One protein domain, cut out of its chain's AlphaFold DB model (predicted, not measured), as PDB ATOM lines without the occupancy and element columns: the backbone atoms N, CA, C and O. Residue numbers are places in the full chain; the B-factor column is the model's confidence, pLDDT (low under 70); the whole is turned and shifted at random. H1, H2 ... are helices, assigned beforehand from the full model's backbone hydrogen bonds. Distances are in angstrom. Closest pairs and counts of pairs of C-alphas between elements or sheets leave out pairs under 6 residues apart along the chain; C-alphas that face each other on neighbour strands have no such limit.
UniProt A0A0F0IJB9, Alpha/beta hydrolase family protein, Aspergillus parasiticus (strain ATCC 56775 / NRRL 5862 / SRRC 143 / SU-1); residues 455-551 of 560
ATOM      1  N   ALA A 455      35.960 -32.139  -7.304       86.38
ATOM      2  CA  ALA A 455      37.156 -31.307  -7.436       86.38
ATOM      3  C   ALA A 455      37.712 -31.318  -8.866       86.38
ATOM      4  O   ALA A 455      38.083 -30.264  -9.376       86.38
ATOM      5  N   GLY A 456      37.730 -32.468  -9.540       83.81
ATOM      6  CA  GLY A 456      38.127 -32.553 -10.945       83.81
ATOM      7  C   GLY A 456      37.040 -32.088 -11.920       83.81
ATOM      8  O   GLY A 456      37.313 -31.305 -12.824       83.81
ATOM      9  N   GLY A 457      35.813 -32.570 -11.748       83.12
ATOM     10  CA  GLY A 457      34.716 -32.455 -12.710       83.12
ATOM     11  C   GLY A 457      34.027 -31.093 -12.723       83.12
ATOM     12  O   GLY A 457      33.679 -30.606 -13.796       83.12
ATOM     13  N   ALA A 458      33.885 -30.436 -11.567       87.06
ATOM     14  CA  ALA A 458      33.256 -29.115 -11.483       87.06
ATOM     15  C   ALA A 458      34.233 -27.968 -11.796       87.06
ATOM     16  O   ALA A 458      33.816 -26.894 -12.231       87.06
ATOM     17  N   THR A 459      35.542 -28.188 -11.620       89.19
ATOM     18  CA  THR A 459      36.570 -27.159 -11.851       89.19
ATOM     19  C   THR A 459      36.543 -26.571 -13.269       89.19
ATOM     20  O   THR A 459      36.627 -25.345 -13.371       89.19
ATOM     21  N   PRO A 460      36.380 -27.349 -14.361       87.81
ATOM     22  CA  PRO A 460      36.201 -26.797 -15.704       87.81
ATOM     23  C   PRO A 460      35.019 -25.829 -15.810       87.81
ATOM     24  O   PRO A 460      35.179 -24.738 -16.351       87.81
ATOM     25  N   ALA A 461      33.862 -26.175 -15.235       89.12
ATOM     26  CA  ALA A 461      32.677 -25.317 -15.259       89.12
ATOM     27  C   ALA A 461      32.897 -24.021 -14.461       89.12
ATOM     28  O   ALA A 461      32.596 -22.932 -14.944       89.12
ATOM     29  N   PHE A 462      33.491 -24.112 -13.268       92.88
ATOM     30  CA  PHE A 462      33.819 -22.928 -12.466       92.88
ATOM     31  C   PHE A 462      34.855 -22.035 -13.157       92.88
ATOM     32  O   PHE A 462      34.731 -20.810 -13.146       92.88
ATOM     33  N   SER A 463      35.850 -22.641 -13.803       90.69
ATOM     34  CA  SER A 463      36.877 -21.918 -14.560       90.69
ATOM     35  C   SER A 463      36.293 -21.231 -15.793       90.69
ATOM     36  O   SER A 463      36.723 -20.129 -16.122       90.69
ATOM     37  N   ALA A 464      35.292 -21.833 -16.444       90.25
ATOM     38  CA  ALA A 464      34.588 -21.221 -17.565       90.25
ATOM     39  C   ALA A 464      33.856 -19.937 -17.146       90.25
ATOM     40  O   ALA A 464      33.971 -18.935 -17.843       90.25
ATOM     41  N   VAL A 465      33.200 -19.922 -15.978       93.31
ATOM     42  CA  VAL A 465      32.559 -18.706 -15.435       93.31
ATOM     43  C   VAL A 465      33.588 -17.603 -15.170       93.31
ATOM     44  O   VAL A 465      33.362 -16.445 -15.514       93.31
ATOM     45  N   VAL A 466      34.741 -17.949 -14.587       92.38
ATOM     46  CA  VAL A 466      35.827 -16.980 -14.351       92.38
ATOM     47  C   VAL A 466      36.381 -16.444 -15.674       92.38
ATOM     48  O   VAL A 466      36.581 -15.239 -15.807       92.38
ATOM     49  N   CYS A 467      36.601 -17.325 -16.652       91.44
ATOM     50  CA  CYS A 467      37.078 -16.963 -17.983       91.44
ATOM     51  C   CYS A 467      36.096 -16.013 -18.685       91.44
ATOM     52  O   CYS A 467      36.505 -14.960 -19.165       91.44
ATOM     53  N   ASP A 468      34.800 -16.333 -18.679       91.69
ATOM     54  CA  ASP A 468      33.755 -15.506 -19.285       91.69
ATOM     55  C   ASP A 468      33.691 -14.109 -18.646       91.69
ATOM     56  O   ASP A 468      33.710 -13.101 -19.352       91.69
ATOM     57  N   ALA A 469      33.759 -14.026 -17.312       92.56
ATOM     58  CA  ALA A 469      33.809 -12.746 -16.605       92.56
ATOM     59  C   ALA A 469      35.023 -11.891 -17.018       92.56
ATOM     60  O   ALA A 469      34.897 -10.681 -17.227       92.56
ATOM     61  N   GLN A 470      36.196 -12.513 -17.185       93.62
ATOM     62  CA  GLN A 470      37.394 -11.825 -17.673       93.62
ATOM     63  C   GLN A 470      37.244 -11.383 -19.134       93.62
ATOM     64  O   GLN A 470      37.663 -10.275 -19.475       93.62
ATOM     65  N   ILE A 471      36.623 -12.207 -19.985       90.69
ATOM     66  CA  ILE A 471      36.370 -11.878 -21.392       90.69
ATOM     67  C   ILE A 471      35.456 -10.653 -21.488       90.69
ATOM     68  O   ILE A 471      35.778  -9.698 -22.195       90.69
ATOM     69  N   VAL A 472      34.345 -10.638 -20.748       91.44
ATOM     70  CA  VAL A 472      33.392  -9.516 -20.733       91.44
ATOM     71  C   VAL A 472      34.063  -8.220 -20.265       91.44
ATOM     72  O   VAL A 472      33.887  -7.172 -20.895       91.44
ATOM     73  N   ALA A 473      34.883  -8.277 -19.212       94.00
ATOM     74  CA  ALA A 473      35.626  -7.116 -18.725       94.00
ATOM     75  C   ALA A 473      36.645  -6.599 -19.759       94.00
ATOM     76  O   ALA A 473      36.717  -5.398 -20.016       94.00
ATOM     77  N   ALA A 474      37.390  -7.498 -20.406       92.75
ATOM     78  CA  ALA A 474      38.374  -7.156 -21.430       92.75
ATOM     79  C   ALA A 474      37.738  -6.535 -22.690       92.75
ATOM     80  O   ALA A 474      38.276  -5.589 -23.266       92.75
ATOM     81  N   VAL A 475      36.558  -7.014 -23.091       93.12
ATOM     82  CA  VAL A 475      35.776  -6.414 -24.185       93.12
ATOM     83  C   VAL A 475      35.275  -5.020 -23.804       93.12
ATOM     84  O   VAL A 475      35.308  -4.110 -24.628       93.12
ATOM     85  N   THR A 476      34.874  -4.821 -22.545       93.19
ATOM     86  CA  THR A 476      34.411  -3.515 -22.038       93.19
ATOM     87  C   THR A 476      35.497  -2.440 -22.144       93.19
ATOM     88  O   THR A 476      35.188  -1.280 -22.402       93.19
ATOM     89  N   VAL A 477      36.773  -2.820 -22.012       93.75
ATOM     90  CA  VAL A 477      37.919  -1.905 -22.171       93.75
ATOM     91  C   VAL A 477      38.443  -1.810 -23.614       93.75
ATOM     92  O   VAL A 477      39.492  -1.215 -23.843       93.75
ATOM     93  N   GLY A 478      37.711  -2.355 -24.596       92.69
ATOM     94  CA  GLY A 478      37.933  -2.105 -26.025       92.69
ATOM     95  C   GLY A 478      38.643  -3.213 -26.809       92.69
ATOM     96  O   GLY A 478      38.986  -2.999 -27.970       92.69
ATOM     97  N   LEU A 479      38.869  -4.392 -26.222       92.25
ATOM     98  CA  LEU A 479      39.481  -5.514 -26.940       92.25
ATOM     99  C   LEU A 479      38.439  -6.317 -27.746       92.25
ATOM    100  O   LEU A 479      37.292  -6.479 -27.329       92.25
ATOM    101  N   SER A 480      38.838  -6.861 -28.902       91.75
ATOM    102  CA  SER A 480      37.962  -7.729 -29.703       91.75
ATOM    103  C   SER A 480      37.768  -9.096 -29.039       91.75
ATOM    104  O   SER A 480      38.696  -9.643 -28.443       91.75
ATOM    105  N   ARG A 481      36.568  -9.682 -29.164       85.75
ATOM    106  CA  ARG A 481      36.237 -10.976 -28.532       85.75
ATOM    107  C   ARG A 481      37.217 -12.089 -28.909       85.75
ATOM    108  O   ARG A 481      37.657 -12.814 -28.020       85.75
ATOM    109  N   ASP A 482      37.601 -12.174 -30.180       81.69
ATOM    110  CA  ASP A 482      38.494 -13.229 -30.675       81.69
ATOM    111  C   ASP A 482      39.886 -13.139 -30.042       81.69
ATOM    112  O   ASP A 482      40.406 -14.126 -29.520       81.69
ATOM    113  N   LEU A 483      40.463 -11.931 -30.005       85.19
ATOM    114  CA  LEU A 483      41.764 -11.696 -29.380       85.19
ATOM    115  C   LEU A 483      41.715 -12.014 -27.881       85.19
ATOM    116  O   LEU A 483      42.598 -12.692 -27.356       85.19
ATOM    117  N   VAL A 484      40.674 -11.543 -27.197       88.12
ATOM    118  CA  VAL A 484      40.491 -11.714 -25.752       88.12
ATOM    119  C   VAL A 484      40.359 -13.185 -25.375       88.12
ATOM    120  O   VAL A 484      41.015 -13.635 -24.433       88.12
ATOM    121  N   HIS A 485      39.567 -13.947 -26.131       82.12
ATOM    122  CA  HIS A 485      39.410 -15.378 -25.913       82.12
ATOM    123  C   HIS A 485      40.758 -16.107 -26.017       82.12
ATOM    124  O   HIS A 485      41.114 -16.886 -25.129       82.12
ATOM    125  N   THR A 486      41.560 -15.816 -27.049       83.56
ATOM    126  CA  THR A 486      42.902 -16.402 -27.201       83.56
ATOM    127  C   THR A 486      43.842 -16.002 -26.062       83.56
ATOM    128  O   THR A 486      44.533 -16.863 -25.513       83.56
ATOM    129  N   VAL A 487      43.872 -14.723 -25.677       86.94
ATOM    130  CA  VAL A 487      44.776 -14.217 -24.628       86.94
ATOM    131  C   VAL A 487      44.454 -14.842 -23.270       86.94
ATOM    132  O   VAL A 487      45.351 -15.369 -22.607       86.94
ATOM    133  N   ILE A 488      43.181 -14.830 -22.865       91.88
ATOM    134  CA  ILE A 488      42.758 -15.325 -21.550       91.88
ATOM    135  C   ILE A 488      42.918 -16.844 -21.467       91.88
ATOM    136  O   ILE A 488      43.543 -17.336 -20.527       91.88
ATOM    137  N   SER A 489      42.442 -17.597 -22.464       87.00
ATOM    138  CA  SER A 489      42.569 -19.063 -22.463       87.00
ATOM    139  C   SER A 489      44.034 -19.519 -22.421       87.00
ATOM    140  O   SER A 489      44.384 -20.428 -21.660       87.00
ATOM    141  N   ARG A 490      44.930 -18.853 -23.167       87.25
ATOM    142  CA  ARG A 490      46.373 -19.137 -23.136       87.25
ATOM    143  C   ARG A 490      46.992 -18.804 -21.780       87.25
ATOM    144  O   ARG A 490      47.826 -19.572 -21.302       87.25
ATOM    145  N   SER A 491      46.583 -17.691 -21.171       90.56
ATOM    146  CA  SER A 491      47.045 -17.281 -19.842       90.56
ATOM    147  C   SER A 491      46.641 -18.300 -18.774       90.56
ATOM    148  O   SER A 491      47.508 -18.799 -18.057       90.56
ATOM    149  N   ILE A 492      45.369 -18.718 -18.756       92.00
ATOM    150  CA  ILE A 492      44.852 -19.750 -17.844       92.00
ATOM    151  C   ILE A 492      45.625 -21.064 -18.012       92.00
ATOM    152  O   ILE A 492      46.058 -21.652 -17.017       92.00
ATOM    153  N   LYS A 493      45.868 -21.506 -19.257       89.25
ATOM    154  CA  LYS A 493      46.686 -22.700 -19.532       89.25
ATOM    155  C   LYS A 493      48.093 -22.565 -18.943       89.25
ATOM    156  O   LYS A 493      48.553 -23.475 -18.262       89.25
ATOM    157  N   GLY A 494      48.756 -21.428 -19.162       88.06
ATOM    158  CA  GLY A 494      50.081 -21.155 -18.600       88.06
ATOM    159  C   GLY A 494      50.091 -21.182 -17.069       88.06
ATOM    160  O   GLY A 494      50.970 -21.801 -16.471       88.06
ATOM    161  N   THR A 495      49.085 -20.580 -16.426       91.12
ATOM    162  CA  THR A 495      48.909 -20.629 -14.967       91.12
ATOM    163  C   THR A 495      48.765 -22.060 -14.460       91.12
ATOM    164  O   THR A 495      49.444 -22.433 -13.504       91.12
ATOM    165  N   ALA A 496      47.941 -22.881 -15.114       90.12
ATOM    166  CA  ALA A 496      47.783 -24.287 -14.755       90.12
ATOM    167  C   ALA A 496      49.109 -25.058 -14.875       90.12
ATOM    168  O   ALA A 496      49.489 -25.766 -13.942       90.12
ATOM    169  N   THR A 497      49.863 -24.857 -15.962       87.75
ATOM    170  CA  THR A 497      51.176 -25.493 -16.163       87.75
ATOM    171  C   THR A 497      52.192 -25.094 -15.086       87.75
ATOM    172  O   THR A 497      52.912 -25.954 -14.582       87.75
ATOM    173  N   MET A 498      52.233 -23.822 -14.676       86.62
ATOM    174  CA  MET A 498      53.122 -23.368 -13.594       86.62
ATOM    175  C   MET A 498      52.757 -23.992 -12.241       86.62
ATOM    176  O   MET A 498      53.633 -24.393 -11.478       86.62
ATOM    177  N   LEU A 499      51.463 -24.127 -11.936       89.12
ATOM    178  CA  LEU A 499      51.028 -24.813 -10.715       89.12
ATOM    179  C   LEU A 499      51.406 -26.300 -10.745       89.12
ATOM    180  O   LEU A 499      51.877 -26.841  -9.744       89.12
ATOM    181  N   GLN A 500      51.263 -26.952 -11.899       85.25
ATOM    182  CA  GLN A 500      51.656 -28.350 -12.091       85.25
ATOM    183  C   GLN A 500      53.170 -28.572 -11.980       85.25
ATOM    184  O   GLN A 500      53.588 -29.659 -11.581       85.25
ATOM    185  N   SER A 501      53.998 -27.562 -12.276       87.88
ATOM    186  CA  SER A 501      55.456 -27.642 -12.108       87.88
ATOM    187  C   SER A 501      55.910 -27.552 -10.644       87.88
ATOM    188  O   SER A 501      57.110 -27.535 -10.379       87.88
ATOM    189  N   GLY A 502      54.976 -27.458  -9.689       88.06
ATOM    190  CA  GLY A 502      55.257 -27.357  -8.257       88.06
ATOM    191  C   GLY A 502      55.395 -25.925  -7.736       88.06
ATOM    192  O   GLY A 502      55.737 -25.737  -6.569       88.06
ATOM    193  N   MET A 503      55.120 -24.900  -8.555       87.69
ATOM    194  CA  MET A 503      55.144 -23.512  -8.088       87.69
ATOM    195  C   MET A 503      54.044 -23.275  -7.046       87.69
ATOM    196  O   MET A 503      52.861 -23.523  -7.282       87.69
ATOM    197  N   HIS A 504      54.417 -22.737  -5.882       90.19
ATOM    198  CA  HIS A 504      53.448 -22.456  -4.829       90.19
ATOM    199  C   HIS A 504      52.507 -21.302  -5.223       90.19
ATOM    200  O   HIS A 504      52.954 -20.227  -5.624       90.19
ATOM    201  N   ARG A 505      51.193 -21.476  -5.019       88.69
ATOM    202  CA  ARG A 505      50.146 -20.503  -5.410       88.69
ATOM    203  C   ARG A 505      50.382 -19.072  -4.907       88.69
ATOM    204  O   ARG A 505      50.074 -18.111  -5.604       88.69
ATOM    205  N   ALA A 506      50.933 -18.923  -3.700       88.56
ATOM    206  CA  ALA A 506      51.230 -17.606  -3.135       88.56
ATOM    207  C   ALA A 506      52.377 -16.907  -3.880       88.56
ATOM    208  O   ALA A 506      52.336 -15.693  -4.049       88.56
ATOM    209  N   MET A 507      53.363 -17.670  -4.366       88.88
ATOM    210  CA  MET A 507      54.452 -17.125  -5.175       88.88
ATOM    211  C   MET A 507      53.947 -16.696  -6.544       88.88
ATOM    212  O   MET A 507      54.243 -15.582  -6.951       88.88
ATOM    213  N   LEU A 508      53.132 -17.526  -7.202       86.88
ATOM    214  CA  LEU A 508      52.546 -17.191  -8.501       86.88
ATOM    215  C   LEU A 508      51.738 -15.886  -8.429       86.88
ATOM    216  O   LEU A 508      51.896 -15.013  -9.277       86.88
ATOM    217  N   LYS A 509      50.940 -15.713  -7.364       86.69
ATOM    218  CA  LYS A 509      50.216 -14.462  -7.097       86.69
ATOM    219  C   LYS A 509      51.163 -13.265  -6.946       86.69
ATOM    220  O   LYS A 509      50.900 -12.215  -7.517       86.69
ATOM    221  N   ASN A 510      52.243 -13.413  -6.180       85.38
ATOM    222  CA  ASN A 510      53.140 -12.304  -5.846       85.38
ATOM    223  C   ASN A 510      54.100 -11.942  -6.996       85.38
ATOM    224  O   ASN A 510      54.387 -10.767  -7.199       85.38
ATOM    225  N   GLN A 511      54.575 -12.920  -7.773       85.75
ATOM    226  CA  GLN A 511      55.492 -12.699  -8.902       85.75
ATOM    227  C   GLN A 511      54.858 -11.871 -10.029       85.75
ATOM    228  O   GLN A 511      55.571 -11.182 -10.749       85.75
ATOM    229  N   GLY A 512      53.528 -11.910 -10.165       78.69
ATOM    230  CA  GLY A 512      52.780 -11.098 -11.130       78.69
ATOM    231  C   GLY A 512      52.436  -9.682 -10.652       78.69
ATOM    232  O   GLY A 512      51.709  -8.972 -11.347       78.69
ATOM    233  N   THR A 513      52.903  -9.274  -9.467       88.12
ATOM    234  CA  THR A 513      52.602  -7.962  -8.876       88.12
ATOM    235  C   THR A 513      53.851  -7.101  -8.750       88.12
ATOM    236  O   THR A 513      54.928  -7.592  -8.427       88.12
ATOM    237  N   SER A 514      53.684  -5.800  -8.960       89.31
ATOM    238  CA  SER A 514      54.691  -4.773  -8.699       89.31
ATOM    239  C   SER A 514      54.123  -3.720  -7.740       89.31
ATOM    240  O   SER A 514      52.896  -3.561  -7.683       89.31
ATOM    241  N   PRO A 515      54.974  -2.980  -7.002       88.69
ATOM    242  CA  PRO A 515      54.538  -1.789  -6.274       88.69
ATOM    243  C   PRO A 515      53.769  -0.840  -7.207       88.69
ATOM    244  O   PRO A 515      54.178  -0.661  -8.353       88.69
ATOM    245  N   GLU A 516      52.632  -0.311  -6.739       88.44
ATOM    246  CA  GLU A 516      51.718   0.567  -7.506       88.44
ATOM    247  C   GLU A 516      51.204  -0.021  -8.844       88.44
ATOM    248  O   GLU A 516      50.686   0.695  -9.698       88.44
ATOM    249  N   GLY A 517      51.323  -1.340  -9.047       92.44
ATOM    250  CA  GLY A 517      50.959  -2.003 -10.301       92.44
ATOM    251  C   GLY A 517      49.455  -2.229 -10.503       92.44
ATOM    252  O   GLY A 517      48.668  -2.330  -9.562       92.44
ATOM    253  N   CYS A 518      49.047  -2.429 -11.756       91.81
ATOM    254  CA  CYS A 518      47.655  -2.730 -12.104       91.81
ATOM    255  C   CYS A 518      47.170  -4.084 -11.542       91.81
ATOM    256  O   CYS A 518      46.038  -4.181 -11.068       91.81
ATOM    257  N   THR A 519      48.028  -5.114 -11.516       91.00
ATOM    258  CA  THR A 519      47.671  -6.448 -11.001       91.00
ATOM    259  C   THR A 519      47.319  -6.420  -9.515       91.00
ATOM    260  O   THR A 519      46.362  -7.074  -9.102       91.00
ATOM    261  N   ILE A 520      48.066  -5.664  -8.697       91.38
ATOM    262  CA  ILE A 520      47.793  -5.596  -7.256       91.38
ATOM    263  C   ILE A 520      46.482  -4.850  -6.976       91.38
ATOM    264  O   ILE A 520      45.716  -5.292  -6.121       91.38
ATOM    265  N   GLY A 521      46.163  -3.813  -7.761       93.81
ATOM    266  CA  GLY A 521      44.859  -3.146  -7.711       93.81
ATOM    267  C   GLY A 521      43.701  -4.097  -8.033       93.81
ATOM    268  O   GLY A 521      42.719  -4.145  -7.298       93.81
ATOM    269  N   GLY A 522      43.845  -4.926  -9.073       93.56
ATOM    270  CA  GLY A 522      42.849  -5.947  -9.412       93.56
ATOM    271  C   GLY A 522      42.685  -7.026  -8.335       93.56
ATOM    272  O   GLY A 522      41.564  -7.443  -8.046       93.56
ATOM    273  N   LEU A 523      43.780  -7.460  -7.699       93.38
ATOM    274  CA  LEU A 523      43.729  -8.453  -6.621       93.38
ATOM    275  C   LEU A 523      42.926  -7.963  -5.410       93.38
ATOM    276  O   LEU A 523      42.196  -8.768  -4.841       93.38
ATOM    277  N   ILE A 524      43.018  -6.681  -5.043       94.31
ATOM    278  CA  ILE A 524      42.240  -6.106  -3.929       94.31
ATOM    279  C   ILE A 524      40.736  -6.255  -4.190       94.31
ATOM    280  O   ILE A 524      40.022  -6.755  -3.327       94.31
ATOM    281  N   ILE A 525      40.273  -5.960  -5.408       96.19
ATOM    282  CA  ILE A 525      38.856  -6.119  -5.781       96.19
ATOM    283  C   ILE A 525      38.391  -7.580  -5.659       96.19
ATOM    284  O   ILE A 525      37.264  -7.846  -5.240       96.19
ATOM    285  N   LEU A 526      39.253  -8.552  -5.983       94.56
ATOM    286  CA  LEU A 526      38.930  -9.972  -5.802       94.56
ATOM    287  C   LEU A 526      38.830 -10.374  -4.319       94.56
ATOM    288  O   LEU A 526      38.046 -11.268  -3.983       94.56
ATOM    289  N   GLU A 527      39.617  -9.751  -3.437       94.25
ATOM    290  CA  GLU A 527      39.502  -9.954  -1.986       94.25
ATOM    291  C   GLU A 527      38.228  -9.311  -1.434       94.25
ATOM    292  O   GLU A 527      37.504  -9.973  -0.689       94.25
ATOM    293  N   ASP A 528      37.914  -8.081  -1.851       96.19
ATOM    294  CA  ASP A 528      36.700  -7.359  -1.451       96.19
ATOM    295  C   ASP A 528      35.433  -8.127  -1.858       96.19
ATOM    296  O   ASP A 528      34.480  -8.238  -1.087       96.19
ATOM    297  N   GLY A 529      35.445  -8.753  -3.042       94.31
ATOM    298  CA  GLY A 529      34.383  -9.652  -3.507       94.31
ATOM    299  C   GLY A 529      34.363 -11.032  -2.831       94.31
ATOM    300  O   GLY A 529      33.539 -11.885  -3.176       94.31
ATOM    301  N   ALA A 530      35.280 -11.297  -1.897       95.94
ATOM    302  CA  ALA A 530      35.435 -12.570  -1.197       95.94
ATOM    303  C   ALA A 530      35.476 -13.782  -2.151       95.94
ATOM    304  O   ALA A 530      34.898 -14.838  -1.865       95.94
ATOM    305  N   VAL A 531      36.154 -13.654  -3.298       94.25
ATOM    306  CA  VAL A 531      36.123 -14.660  -4.380       94.25
ATOM    307  C   VAL A 531      36.572 -16.038  -3.887       94.25
ATOM    308  O   VAL A 531      35.951 -17.052  -4.207       94.25
ATOM    309  N   ARG A 532      37.596 -16.093  -3.025       90.31
ATOM    310  CA  ARG A 532      38.054 -17.356  -2.415       90.31
ATOM    311  C   ARG A 532      36.961 -18.041  -1.595       90.31
ATOM    312  O   ARG A 532      36.835 -19.263  -1.650       90.31
ATOM    313  N   CYS A 533      36.182 -17.263  -0.843       92.94
ATOM    314  CA  CYS A 533      35.094 -17.782  -0.021       92.94
ATOM    315  C   CYS A 533      33.989 -18.372  -0.904       92.94
ATOM    316  O   CYS A 533      33.550 -19.498  -0.670       92.94
ATOM    317  N   HIS A 534      33.588 -17.652  -1.954       94.38
ATOM    318  CA  HIS A 534      32.545 -18.102  -2.875       94.38
ATOM    319  C   HIS A 534      32.944 -19.366  -3.643       94.38
ATOM    320  O   HIS A 534      32.181 -20.330  -3.639       94.38
ATOM    321  N   LEU A 535      34.156 -19.417  -4.207       92.69
ATOM    322  CA  LEU A 535      34.653 -20.609  -4.907       92.69
ATOM    323  C   LEU A 535      34.755 -21.824  -3.972       92.69
ATOM    324  O   LEU A 535      34.318 -22.918  -4.325       92.69
ATOM    325  N   GLY A 536      35.271 -21.635  -2.752       92.00
ATOM    326  CA  GLY A 536      35.355 -22.711  -1.762       92.00
ATOM    327  C   GLY A 536      33.982 -23.235  -1.328       92.00
ATOM    328  O   GLY A 536      33.792 -24.444  -1.195       92.00
ATOM    329  N   ARG A 537      33.002 -22.340  -1.140       93.38
ATOM    330  CA  ARG A 537      31.617 -22.712  -0.814       93.38
ATOM    331  C   ARG A 537      30.941 -23.451  -1.964       93.38
ATOM    332  O   ARG A 537      30.305 -24.464  -1.698       93.38
ATOM    333  N   ALA A 538      31.109 -22.982  -3.201       93.56
ATOM    334  CA  ALA A 538      30.549 -23.619  -4.390       93.56
ATOM    335  C   ALA A 538      31.065 -25.055  -4.552       93.56
ATOM    336  O   ALA A 538      30.275 -25.977  -4.735       93.56
ATOM    337  N   LEU A 539      32.377 -25.265  -4.390       91.69
ATOM    338  CA  LEU A 539      32.964 -26.600  -4.470       91.69
ATOM    339  C   LEU A 539      32.456 -27.528  -3.355       91.69
ATOM    340  O   LEU A 539      32.086 -28.669  -3.620       91.69
ATOM    341  N   ARG A 540      32.414 -27.044  -2.107       91.44
ATOM    342  CA  ARG A 540      31.921 -27.833  -0.966       91.44
ATOM    343  C   ARG A 540      30.450 -28.211  -1.121       91.44
ATOM    344  O   ARG A 540      30.058 -29.317  -0.759       91.44
ATOM    345  N   GLU A 541      29.649 -27.288  -1.634       91.69
ATOM    346  CA  GLU A 541      28.237 -27.524  -1.906       91.69
ATOM    347  C   GLU A 541      28.053 -28.570  -3.004       91.69
ATOM    348  O   GLU A 541      27.324 -29.534  -2.801       91.69
ATOM    349  N   ALA A 542      28.779 -28.453  -4.121       89.56
ATOM    350  CA  ALA A 542      28.756 -29.458  -5.181       89.56
ATOM    351  C   ALA A 542      29.170 -30.850  -4.662       89.56
ATOM    352  O   ALA A 542      28.525 -31.844  -4.986       89.56
ATOM    353  N   ALA A 543      30.184 -30.925  -3.791       87.69
ATOM    354  CA  ALA A 543      30.594 -32.183  -3.163       87.69
ATOM    355  C   ALA A 543      29.516 -32.744  -2.220       87.69
ATOM    356  O   ALA A 543      29.303 -33.953  -2.173       87.69
ATOM    357  N   THR A 544      28.806 -31.873  -1.501       88.38
ATOM    358  CA  THR A 544      27.690 -32.265  -0.627       88.38
ATOM    359  C   THR A 544      26.518 -32.796  -1.448       88.38
ATOM    360  O   THR A 544      25.966 -33.841  -1.114       88.38
ATOM    361  N   LEU A 545      26.172 -32.122  -2.548       86.50
ATOM    362  CA  LEU A 545      25.140 -32.574  -3.480       86.50
ATOM    363  C   LEU A 545      25.490 -33.935  -4.087       86.50
ATOM    364  O   LEU A 545      24.631 -34.808  -4.097       86.50
ATOM    365  N   ALA A 546      26.742 -34.152  -4.500       83.62
ATOM    366  CA  ALA A 546      27.190 -35.446  -5.019       83.62
ATOM    367  C   ALA A 546      26.997 -36.582  -3.999       83.62
ATOM    368  O   ALA A 546      26.459 -37.629  -4.343       83.62
ATOM    369  N   CYS A 547      27.343 -36.362  -2.725       83.38
ATOM    370  CA  CYS A 547      27.074 -37.346  -1.670       83.38
ATOM    371  C   CYS A 547      25.569 -37.575  -1.446       83.38
ATOM    372  O   CYS A 547      25.144 -38.699  -1.194       83.38
ATOM    373  N   LEU A 548      24.743 -36.529  -1.535       83.69
ATOM    374  CA  LEU A 548      23.292 -36.659  -1.370       83.69
ATOM    375  C   LEU A 548      22.635 -37.399  -2.542       83.69
ATOM    376  O   LEU A 548      21.700 -38.164  -2.315       83.69
ATOM    377  N   MET A 549      23.143 -37.232  -3.768       79.31
ATOM    378  CA  MET A 549      22.660 -37.942  -4.961       79.31
ATOM    379  C   MET A 549      22.822 -39.462  -4.840       79.31
ATOM    380  O   MET A 549      22.068 -40.210  -5.451       79.31
ATOM    381  N   GLU A 550      23.737 -39.944  -3.993       76.44
ATOM    382  CA  GLU A 550      23.848 -41.374  -3.703       76.44
ATOM    383  C   GLU A 550      22.665 -41.919  -2.885       76.44
ATOM    384  O   GLU A 550      22.464 -43.128  -2.841       76.44
ATOM    385  N   THR A 551      21.858 -41.087  -2.233       77.19
ATOM    386  CA  THR A 551      20.786 -41.568  -1.335       77.19
ATOM    387  C   THR A 551      19.419 -40.966  -1.619       77.19
ATOM    388  O   THR A 551      18.414 -41.527  -1.194       77.19
TER     389      THR A 551
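This is residues 455 to 551 of the 560 residues of the protein "Alpha/beta hydrolase family protein" of Aspergillus parasiticus (strain ATCC 56775 / NRRL 5862 / SRRC 143 / SU-1) (UniProt A0A0F0IJB9). What shape do these coordinates make? H1 and H2 form a V-shaped helical hairpin that opens away from its tight link, and from the far end of H2 the printed part turns through the short helices H3 and H4 into H5, a long helix that passes close to the first part of H1 and sticks out beyond it with residues 544 to 551. The frame is open, with few contacts between helices: the two arms of the V touch each other, while H3, H4 and H5 touch no helix. What is it built of? The printed part has 97 residues with five named helices, H1, H2, H3, H4 and H5 in that order, and no named strand, and the class is all helix. How large and how dense is it? It is loose, with a radius of gyration of the C-alphas of 15.7 A, and elongated, with spans of 51 by 30 by 29 A.

Where does the first helix begin, and what follows it? H1 holds residues 459 to 476, from C-alpha 459 at (36.570, -27.159, -11.851), and is 25.8 A long from first to last C-alpha. H2 holds residues 481 to 500 and, with 20 residues, is the longest helix, 28.5 A from first to last C-alpha; its C-alpha 500 is at (51.656, -28.350, -12.091). Which short helices come next? H3 holds residues 505 to 511 and measures 10.1 A between its first and last C-alphas. H4 holds residues 518 to 528 and measures 16.0 A in the same way. Where does the last helix end? H5 holds residues 531 to 549, is 26.9 A long from first to last C-alpha, and ends with C-alpha 549 at (22.660, -37.942, -4.961).

How do H1 and H2 meet? They touch, and their closest C-alphas, those of Ile 471 and Val 484, are 6.0 A apart. Their lines stand at a steep tilt of 42 degrees, opposite ways, as a helical hairpin, and H1 touches H2 with residues 467 to 475 alone, while H2 touches H1 with residues 481 to 489 alone. Where do H3 and H4 lie? H3 is close to H2 but not clearly touching, with the C-alphas of Leu 499 and Arg 505 the closest at 6.9 A, at a steep tilt of 62 degrees. H3 and H4 are near each other, with 5 pairs of C-alphas within 10 A, and H4 is apart from H1 and H2. How does H5 stand? H4 and H5 meet only through their link. H5 is close to H1 but not clearly touching, with the C-alphas of Phe 462 and Leu 535 the closest at 8.0 A; their lines run opposite ways at 35.5 degrees, a tilt only just steep. H5 is apart from H2 and H3. What do the backbone atoms show? In H1, H2, H3 and H5 every O i to N i+4 pair is within hydrogen-bond range, and in H4 6 of 7 are.

How far does it reach? The two C-alphas farthest apart, those of Glu 516 and Thr 551, are 52.6 A apart. Residues 524 to 534, of which 524 to 528 belong to H4 and 531 to 534 to H5, stand free, and so do residues 544 to 551, of which 544 to 549 belong to H5. Is the printed part whole, and are its links long? The printed part has no cut. The links H1 to H2, H2 to H3 and H4 to H5 are tight, H3 to H4 is short, and no link is long. How sure is the model? The mean pLDDT of the printed part is 89.4, and no printed residue is under 70.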